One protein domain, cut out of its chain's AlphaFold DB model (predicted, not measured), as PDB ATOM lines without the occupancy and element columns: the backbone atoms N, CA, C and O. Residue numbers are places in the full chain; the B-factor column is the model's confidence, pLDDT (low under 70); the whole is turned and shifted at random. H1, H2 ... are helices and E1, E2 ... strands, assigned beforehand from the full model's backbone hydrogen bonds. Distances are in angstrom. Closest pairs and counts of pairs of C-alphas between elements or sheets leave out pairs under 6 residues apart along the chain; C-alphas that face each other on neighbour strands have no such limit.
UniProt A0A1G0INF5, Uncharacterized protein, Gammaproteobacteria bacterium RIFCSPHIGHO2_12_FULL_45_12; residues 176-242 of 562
ATOM      1  N   SER A 176     545.946 473.354 342.463       97.62
ATOM      2  CA  SER A 176     545.314 474.634 342.816       97.62
ATOM      3  C   SER A 176     543.789 474.575 342.713       97.62
ATOM      4  O   SER A 176     543.120 475.170 343.551       97.62
ATOM      5  N   HIS A 177     543.238 473.798 341.771       98.06
ATOM      6  CA  HIS A 177     541.790 473.626 341.609       98.06
ATOM      7  C   HIS A 177     541.130 472.879 342.779       98.06
ATOM      8  O   HIS A 177     539.909 472.907 342.921       98.06
ATOM      9  N   LEU A 178     541.912 472.187 343.615       97.94
ATOM     10  CA  LEU A 178     541.405 471.415 344.752       97.94
ATOM     11  C   LEU A 178     541.286 472.242 346.040       97.94
ATOM     12  O   LEU A 178     540.632 471.794 346.981       97.94
ATOM     13  N   LYS A 179     541.913 473.426 346.090       97.62
ATOM     14  CA  LYS A 179     541.956 474.291 347.277       97.62
ATOM     15  C   LYS A 179     540.708 475.165 347.342       97.62
ATOM     16  O   LYS A 179     540.399 475.852 346.374       97.62
ATOM     17  N   ILE A 180     539.998 475.149 348.465       97.81
ATOM     18  CA  ILE A 180     538.831 476.011 348.692       97.81
ATOM     19  C   ILE A 180     539.067 476.688 350.036       97.81
ATOM     20  O   ILE A 180     538.657 476.179 351.079       97.81
ATOM     21  N   GLY A 181     539.782 477.813 350.004       96.75
ATOM     22  CA  GLY A 181     540.373 478.423 351.192       96.75
ATOM     23  C   GLY A 181     539.337 478.749 352.265       96.75
ATOM     24  O   GLY A 181     539.591 478.539 353.446       96.75
ATOM     25  N   ILE A 182     538.144 479.187 351.864       96.38
ATOM     26  CA  ILE A 182     537.057 479.498 352.797       96.38
ATOM     27  C   ILE A 182     536.546 478.286 353.605       96.38
ATOM     28  O   ILE A 182     536.083 478.456 354.731       96.38
ATOM     29  N   LEU A 183     536.653 477.062 353.070       96.25
ATOM     30  CA  LEU A 183     536.324 475.828 353.802       96.25
ATOM     31  C   LEU A 183     537.483 475.301 354.647       96.25
ATOM     32  O   LEU A 183     537.245 474.500 355.553       96.25
ATOM     33  N   ASP A 184     538.713 475.675 354.304       94.44
ATOM     34  CA  ASP A 184     539.920 475.282 355.034       94.44
ATOM     35  C   ASP A 184     540.116 476.155 356.281       94.44
ATOM     36  O   ASP A 184     540.684 475.702 357.269       94.44
ATOM     37  N   ARG A 185     539.604 477.393 356.253       95.12
ATOM     38  CA  ARG A 185     539.571 478.319 357.398       95.12
ATOM     39  C   ARG A 185     538.333 478.151 358.291       95.12
ATOM     40  O   ARG A 185     538.169 478.917 359.232       95.12
ATOM     41  N   ASP A 186     537.452 477.199 357.962       92.56
ATOM     42  CA  ASP A 186     536.167 476.946 358.636       92.56
ATOM     43  C   ASP A 186     535.301 478.216 358.841       92.56
ATOM     44  O   ASP A 186     534.497 478.313 359.765       92.56
ATOM     45  N   GLU A 187     535.423 479.199 357.939       92.62
ATOM     46  CA  GLU A 187     534.665 480.461 357.996       92.62
ATOM     47  C   GLU A 187     533.173 480.260 357.692       92.62
ATOM     48  O   GLU A 187     532.326 481.053 358.127       92.62
ATOM     49  N   ILE A 188     532.868 479.205 356.926       95.44
ATOM     50  CA  ILE A 188     531.526 478.796 356.505       95.44
ATOM     51  C   ILE A 188     531.400 477.273 356.508       95.44
ATOM     52  O   ILE A 188     532.376 476.543 356.321       95.44
ATOM     53  N   THR A 189     530.170 476.771 356.616       95.81
ATOM     54  CA  THR A 189     529.923 475.341 356.424       95.81
ATOM     55  C   THR A 189     529.866 474.977 354.936       95.81
ATOM     56  O   THR A 189     529.601 475.807 354.064       95.81
ATOM     57  N   LEU A 190     530.029 473.687 354.622       96.81
ATOM     58  CA  LEU A 190     529.815 473.180 353.260       96.81
ATOM     59  C   LEU A 190     528.397 473.484 352.736       96.81
ATOM     60  O   LEU A 190     528.221 473.779 351.556       96.81
ATOM     61  N   THR A 191     527.392 473.428 353.615       96.44
ATOM     62  CA  THR A 191     526.000 473.752 353.276       96.44
ATOM     63  C   THR A 191     525.866 475.212 352.853       96.44
ATOM     64  O   THR A 191     525.198 475.500 351.857       96.44
ATOM     65  N   ASP A 192     526.529 476.121 353.567       95.50
ATOM     66  CA  ASP A 192     526.522 477.551 353.258       95.50
ATOM     67  C   ASP A 192     527.199 477.827 351.921       95.50
ATOM     68  O   ASP A 192     526.628 478.528 351.090       95.50
ATOM     69  N   LEU A 193     528.353 477.204 351.665       96.69
ATOM     70  CA  LEU A 193     529.056 477.334 350.390       96.69
ATOM     71  C   LEU A 193     528.191 476.887 349.205       96.69
ATOM     72  O   LEU A 193     528.130 477.575 348.187       96.69
ATOM     73  N   ILE A 194     527.504 475.746 349.327       95.94
ATOM     74  CA  ILE A 194     526.623 475.229 348.270       95.94
ATOM     75  C   ILE A 194     525.467 476.204 348.017       95.94
ATOM     76  O   ILE A 194     525.203 476.565 346.868       95.94
ATOM     77  N   LYS A 195     524.799 476.671 349.080       94.25
ATOM     78  CA  LYS A 195     523.709 477.654 348.977       94.25
ATOM     79  C   LYS A 195     524.192 478.968 348.364       94.25
ATOM     80  O   LYS A 195     523.514 479.518 347.496       94.25
ATOM     81  N   LEU A 196     525.359 479.449 348.781       94.12
ATOM     82  CA  LEU A 196     525.963 480.674 348.275       94.12
ATOM     83  C   LEU A 196     526.292 480.552 346.784       94.12
ATOM     84  O   LEU A 196     525.892 481.411 345.999       94.12
ATOM     85  N   ASN A 197     526.919 479.451 346.363       94.50
ATOM     86  CA  ASN A 197     527.218 479.204 344.953       94.50
ATOM     87  C   ASN A 197     525.949 479.168 344.079       94.50
ATOM     88  O   ASN A 197     525.982 479.634 342.943       94.50
ATOM     89  N   HIS A 198     524.818 478.670 344.594       91.31
ATOM     90  CA  HIS A 198     523.532 478.704 343.876       91.31
ATOM     91  C   HIS A 198     522.929 480.100 343.736       91.31
ATOM     92  O   HIS A 198     522.267 480.390 342.735       91.31
ATOM     93  N   ARG A 199     523.125 480.959 344.743       90.50
ATOM     94  CA  ARG A 199     522.683 482.361 344.708       90.50
ATOM     95  C   ARG A 199     523.524 483.170 343.727       90.50
ATOM     96  O   ARG A 199     522.976 483.950 342.951       90.50
ATOM     97  N   ILE A 200     524.836 482.932 343.703       89.88
ATOM     98  CA  ILE A 200     525.767 483.575 342.774       89.88
ATOM     99  C   ILE A 200     525.637 482.917 341.394       89.88
ATOM    100  O   ILE A 200     526.452 482.101 340.968       89.88
ATOM    101  N   ARG A 201     524.584 483.297 340.662       79.75
ATOM    102  CA  ARG A 201     524.338 482.861 339.275       79.75
ATOM    103  C   ARG A 201     525.202 483.577 338.242       79.75
ATOM    104  O   ARG A 201     525.127 483.240 337.065       79.75
ATOM    105  N   GLN A 202     525.967 484.580 338.668       78.75
ATOM    106  CA  GLN A 202     526.798 485.374 337.777       78.75
ATOM    107  C   GLN A 202     527.791 484.484 337.032       78.75
ATOM    108  O   GLN A 202     528.337 483.508 337.573       78.75
ATOM    109  N   ASP A 203     528.016 484.851 335.774       79.56
ATOM    110  CA  ASP A 203     529.107 484.302 335.001       79.56
ATOM    111  C   ASP A 203     530.416 484.859 335.562       79.56
ATOM    112  O   ASP A 203     530.830 485.972 335.256       79.56
ATOM    113  N   ILE A 204     531.044 484.087 336.448       87.75
ATOM    114  CA  ILE A 204     532.312 484.472 337.068       87.75
ATOM    115  C   ILE A 204     533.496 484.277 336.117       87.75
ATOM    116  O   ILE A 204     534.622 484.538 336.525       87.75
ATOM    117  N   SER A 205     533.290 483.790 334.884       83.31
ATOM    118  CA  SER A 205     534.383 483.584 333.921       83.31
ATOM    119  C   SER A 205     535.038 484.893 333.474       83.31
ATOM    120  O   SER A 205     536.202 484.882 333.093       83.31
ATOM    121  N   VAL A 206     534.324 486.018 333.589       88.50
ATOM    122  CA  VAL A 206     534.825 487.354 333.224       88.50
ATOM    123  C   VAL A 206     535.510 488.098 334.375       88.50
ATOM    124  O   VAL A 206     536.047 489.181 334.161       88.50
ATOM    125  N   LEU A 207     535.469 487.559 335.597       90.81
ATOM    126  CA  LEU A 207     536.040 488.201 336.786       90.81
ATOM    127  C   LEU A 207     537.494 487.761 337.023       90.81
ATOM    128  O   LEU A 207     537.879 486.655 336.644       90.81
ATOM    129  N   ASP A 208     538.291 488.607 337.678       94.06
ATOM    130  CA  ASP A 208     539.642 488.248 338.138       94.06
ATOM    131  C   ASP A 208     539.575 487.185 339.247       94.06
ATOM    132  O   ASP A 208     538.669 487.227 340.081       94.06
ATOM    133  N   ASP A 209     540.526 486.249 339.285       89.12
ATOM    134  CA  ASP A 209     540.561 485.186 340.302       89.12
ATOM    135  C   ASP A 209     540.672 485.722 341.737       89.12
ATOM    136  O   ASP A 209     540.138 485.111 342.671       89.12
ATOM    137  N   ASN A 210     541.302 486.887 341.912       92.81
ATOM    138  CA  ASN A 210     541.467 487.551 343.203       92.81
ATOM    139  C   ASN A 210     540.291 488.467 343.560       92.81
ATOM    140  O   ASN A 210     540.268 489.026 344.659       92.81
ATOM    141  N   ALA A 211     539.316 488.646 342.662       94.75
ATOM    142  CA  ALA A 211     538.138 489.436 342.978       94.75
ATOM    143  C   ALA A 211     537.366 488.793 344.140       94.75
ATOM    144  O   ALA A 211     537.209 487.570 344.220       94.75
ATOM    145  N   ILE A 212     536.873 489.639 345.042       95.12
ATOM    146  CA  ILE A 212     536.088 489.229 346.204       95.12
ATOM    147  C   ILE A 212     534.617 489.521 345.929       95.12
ATOM    148  O   ILE A 212     534.249 490.638 345.569       95.12
ATOM    149  N   ILE A 213     533.772 488.516 346.136       93.69
ATOM    150  CA  ILE A 213     532.319 488.636 346.074       93.69
ATOM    151  C   ILE A 213     531.786 488.634 347.505       93.69
ATOM    152  O   ILE A 213     532.127 487.757 348.299       93.69
ATOM    153  N   GLN A 214     530.939 489.611 347.830       94.31
ATOM    154  CA  GLN A 214     530.184 489.606 349.081       94.31
ATOM    155  C   GLN A 214     528.927 488.754 348.905       94.31
ATOM    156  O   GLN A 214     528.153 488.943 347.965       94.31
ATOM    157  N   GLY A 215     528.743 487.798 349.803       91.94
ATOM    158  CA  GLY A 215     527.597 486.910 349.854       91.94
ATOM    159  C   GLY A 215     526.935 486.953 351.218       91.94
ATOM    160  O   GLY A 215     527.613 487.053 352.232       91.94
ATOM    161  N   GLU A 216     525.617 486.823 351.259       93.75
ATOM    162  CA  GLU A 216     524.885 486.714 352.519       93.75
ATOM    163  C   GLU A 216     524.533 485.255 352.795       93.75
ATOM    164  O   GLU A 216     524.004 484.554 351.921       93.75
ATOM    165  N   ILE A 217     524.782 484.803 354.025       93.44
ATOM    166  CA  ILE A 217     524.281 483.528 354.540       93.44
ATOM    167  C   ILE A 217     523.408 483.772 355.766       93.44
ATOM    168  O   ILE A 217     523.558 484.769 356.469       93.44
ATOM    169  N   THR A 218     522.507 482.834 356.025       92.19
ATOM    170  CA  THR A 218     521.748 482.802 357.275       92.19
ATOM    171  C   THR A 218     522.526 481.954 358.273       92.19
ATOM    172  O   THR A 218     522.720 480.765 358.029       92.19
ATOM    173  N   SER A 219     522.969 482.560 359.369       90.75
ATOM    174  CA  SER A 219     523.557 481.883 360.529       90.75
ATOM    175  C   SER A 219     522.624 481.993 361.735       90.75
ATOM    176  O   SER A 219     521.596 482.661 361.659       90.75
ATOM    177  N   THR A 220     522.963 481.335 362.838       91.50
ATOM    178  CA  THR A 220     522.327 481.551 364.144       91.50
ATOM    179  C   THR A 220     523.273 482.350 365.032       91.50
ATOM    180  O   THR A 220     524.470 482.054 365.050       91.50
ATOM    181  N   ASP A 221     522.769 483.363 365.731       90.94
ATOM    182  CA  ASP A 221     523.535 484.074 366.760       90.94
ATOM    183  C   ASP A 221     523.687 483.236 368.046       90.94
ATOM    184  O   ASP A 221     523.298 482.065 368.093       90.94
ATOM    185  N   SER A 222     524.295 483.818 369.085       91.69
ATOM    186  CA  SER A 222     524.491 483.161 370.387       91.69
ATOM    187  C   SER A 222     523.184 482.757 371.070       91.69
ATOM    188  O   SER A 222     523.189 481.825 371.870       91.69
ATOM    189  N   ASP A 223     522.083 483.424 370.731       93.50
ATOM    190  CA  ASP A 223     520.760 483.203 371.312       93.50
ATOM    191  C   ASP A 223     519.922 482.230 370.462       93.50
ATOM    192  O   ASP A 223     518.767 481.942 370.778       93.50
ATOM    193  N   GLY A 224     520.497 481.703 369.375       92.56
ATOM    194  CA  GLY A 224     519.831 480.795 368.446       92.56
ATOM    195  C   GLY A 224     518.908 481.492 367.444       92.56
ATOM    196  O   GLY A 224     518.227 480.805 366.678       92.56
ATOM    197  N   ASN A 225     518.884 482.827 367.399       94.12
ATOM    198  CA  ASN A 225     518.068 483.561 366.439       94.12
ATOM    199  C   ASN A 225     518.748 483.587 365.063       94.12
ATOM    200  O   ASN A 225     519.974 483.717 364.968       94.12
ATOM    201  N   PRO A 226     517.983 483.478 363.962       93.94
ATOM    202  CA  PRO A 226     518.543 483.576 362.624       93.94
ATOM    203  C   PRO A 226     519.043 485.003 362.357       93.94
ATOM    204  O   PRO A 226     518.274 485.960 362.401       93.94
ATOM    205  N   CYS A 227     520.319 485.143 362.007       94.12
ATOM    206  CA  CYS A 227     520.947 486.405 361.630       94.12
ATOM    207  C   CYS A 227     521.582 486.306 360.233       94.12
ATOM    208  O   CYS A 227     521.997 485.232 359.784       94.12
ATOM    209  N   LEU A 228     521.628 487.426 359.507       95.25
ATOM    210  CA  LEU A 228     522.313 487.502 358.215       95.25
ATOM    211  C   LEU A 228     523.784 487.845 358.442       95.25
ATOM    212  O   LEU A 228     524.109 488.898 358.985       95.25
ATOM    213  N   LYS A 229     524.673 486.961 357.990       94.38
ATOM    214  CA  LYS A 229     526.119 487.173 358.002       94.38
ATOM    215  C   LYS A 229     526.593 487.435 356.579       94.38
ATOM    216  O   LYS A 229     526.380 486.613 355.687       94.38
ATOM    217  N   THR A 230     527.258 488.572 356.380       95.19
ATOM    218  CA  THR A 230     527.972 488.861 355.131       95.19
ATOM    219  C   THR A 230     529.322 488.154 355.150       95.19
ATOM    220  O   THR A 230     530.051 488.214 356.139       95.19
ATOM    221  N   ILE A 231     529.648 487.472 354.059       94.94
ATOM    222  CA  ILE A 231     530.881 486.715 353.871       94.94
ATOM    223  C   ILE A 231     531.540 487.148 352.578       94.94
ATOM    224  O   ILE A 231     530.903 487.250 351.531       94.94
ATOM    225  N   SER A 232     532.849 487.326 352.658       95.12
ATOM    226  CA  SER A 232     533.715 487.557 351.513       95.12
ATOM    227  C   SER A 232     534.219 486.223 350.971       95.12
ATOM    228  O   SER A 232     534.870 485.474 351.692       95.12
ATOM    229  N   ILE A 233     533.941 485.925 349.703       95.81
ATOM    230  CA  ILE A 233     534.467 484.743 349.010       95.81
ATOM    231  C   ILE A 233     535.250 485.169 347.770       95.81
ATOM    232  O   ILE A 233     534.809 486.045 347.026       95.81
ATOM    233  N   SER A 234     536.415 484.564 347.534       96.38
ATOM    234  CA  SER A 234     537.172 484.823 346.310       96.38
ATOM    235  C   SER A 234     536.510 484.161 345.100       96.38
ATOM    236  O   SER A 234     535.884 483.099 345.199       96.38
ATOM    237  N   VAL A 235     536.676 484.764 343.923       96.31
ATOM    238  CA  VAL A 235     536.263 484.152 342.654       96.31
ATOM    239  C   VAL A 235     536.957 482.804 342.451       96.31
ATOM    240  O   VAL A 235     536.297 481.852 342.025       96.31
ATOM    241  N   GLN A 236     538.234 482.681 342.827       97.12
ATOM    242  CA  GLN A 236     538.963 481.412 342.780       97.12
ATOM    243  C   GLN A 236     538.299 480.312 343.626       97.12
ATOM    244  O   GLN A 236     538.126 479.196 343.132       97.12
ATOM    245  N   ASP A 237     537.874 480.599 344.863       97.12
ATOM    246  CA  ASP A 237     537.199 479.611 345.720       97.12
ATOM    247  C   ASP A 237     535.866 479.161 345.104       97.12
ATOM    248  O   ASP A 237     535.536 477.971 345.127       97.12
ATOM    249  N   LEU A 238     535.116 480.075 344.476       96.69
ATOM    250  CA  LEU A 238     533.898 479.727 343.737       96.69
ATOM    251  C   LEU A 238     534.191 478.874 342.497       96.69
ATOM    252  O   LEU A 238     533.494 477.884 342.263       96.69
ATOM    253  N   ARG A 239     535.219 479.211 341.707       96.44
ATOM    254  CA  ARG A 239     535.650 478.408 340.547       96.44
ATOM    255  C   ARG A 239     536.050 477.003 340.981       96.44
ATOM    256  O   ARG A 239     535.541 476.029 340.431       96.44
ATOM    257  N   ASN A 240     536.862 476.894 342.027       98.00
ATOM    258  CA  ASN A 240     537.298 475.616 342.579       98.00
ATOM    259  C   ASN A 240     536.118 474.815 343.133       98.00
ATOM    260  O   ASN A 240     536.007 473.618 342.873       98.00
ATOM    261  N   THR A 241     535.167 475.463 343.806       97.75
ATOM    262  CA  THR A 241     533.911 474.827 344.239       97.75
ATOM    263  C   THR A 241     533.144 474.243 343.054       97.75
ATOM    264  O   THR A 241     532.701 473.094 343.105       97.75
ATOM    265  N   ARG A 242     533.010 475.002 341.961       97.38
ATOM    266  CA  ARG A 242     532.303 474.577 340.744       97.38
ATOM    267  C   ARG A 242     533.019 473.429 340.025       97.38
ATOM    268  O   ARG A 242     532.337 472.493 339.614       97.38
TER     269      ARG A 242
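What this domain is: This is residues 176 to 242 of the 562 residues of an uncharacterized protein of Gammaproteobacteria bacterium RIFCSPHIGHO2_12_FULL_45_12 (UniProt A0A1G0INF5). Look for a long, twisted hairpin of two strands, E1 and E2, which makes the long axis, with three short helices, H1, H2 and H3, loosely grouped beside it. H2 packs beside E1, H3 follows straight on from E2 at the hairpin's open end, and the loop of residues 200 to 211 lies at that end too, far from the hairpin's turn. The printed part has 67 residues, with three named helices and two named strands in the order H1, H2, E1, E2, H3; the sheet has the order E1 - E2, antiparallel, and the class is mixed, helices and strands. It is compact, with a radius of gyration of the C-alphas of 12.4 A, yet elongated in outline, spanning 40 by 22 by 16 A.

How they stand to each other: Start with H1, residues 181 to 184, and go on to H2, residues 190 to 199: the two are close but not clearly touching, their closest C-alphas, those of Leu 183 and Leu 190, being 7.0 A apart. Next come E1, residues 212 to 220, and E2, residues 226 to 234, a hairpin of antiparallel neighbours with 155 degrees between their directions. Look there for N 213 and O 233, 2.8 A apart, and N 227 and O 219, also 2.8 A apart, both within hydrogen-bond range. H2 comes nearest to E1 at the C-alphas of Asp 192 and Ile 217, 6.5 A apart, while H2 and E2 are apart, as are H1 and E1. H3, residues 235 to 242, is close to H1 but not clearly touching it; the closest C-alphas are those of Gly 181 and Asp 237, 6.4 A apart. H2 and H3 are close but not clearly touching, at 6.8 A between their closest C-alphas, those of Asn 197 and Leu 238, and about perpendicular at 75 degrees. In H2 and H3 every O i to N i+4 pair is within hydrogen-bond range; H1 is too short for such a pair, and its one O i to N i+3 pair is within range.

Where its parts are: Find C-alpha 181 at (540.373, 478.423, 351.192), where H1 begins; it ends at residue 184, 5.0 A on. H2 runs 14.4 A from residue 190 to 199. E1 starts at C-alpha 212, (536.088, 489.229, 346.204), and is 23.9 A long to residue 220; E2 is 24.8 A long, from 226 to 234. H3 runs 10.5 A from residue 235 to C-alpha 242 at (532.303, 474.577, 340.744).

The domain as a whole: The two C-alphas farthest apart are those of Val 206 and Asp 223, 40.8 A. The printed part has no cut. The link from H2 to E1, 12 residues, is long; those from H1 to H2, E1 to E2 and E2 to H3 are tight. The mean pLDDT of the printed part is 93.6, and no printed residue is under 70.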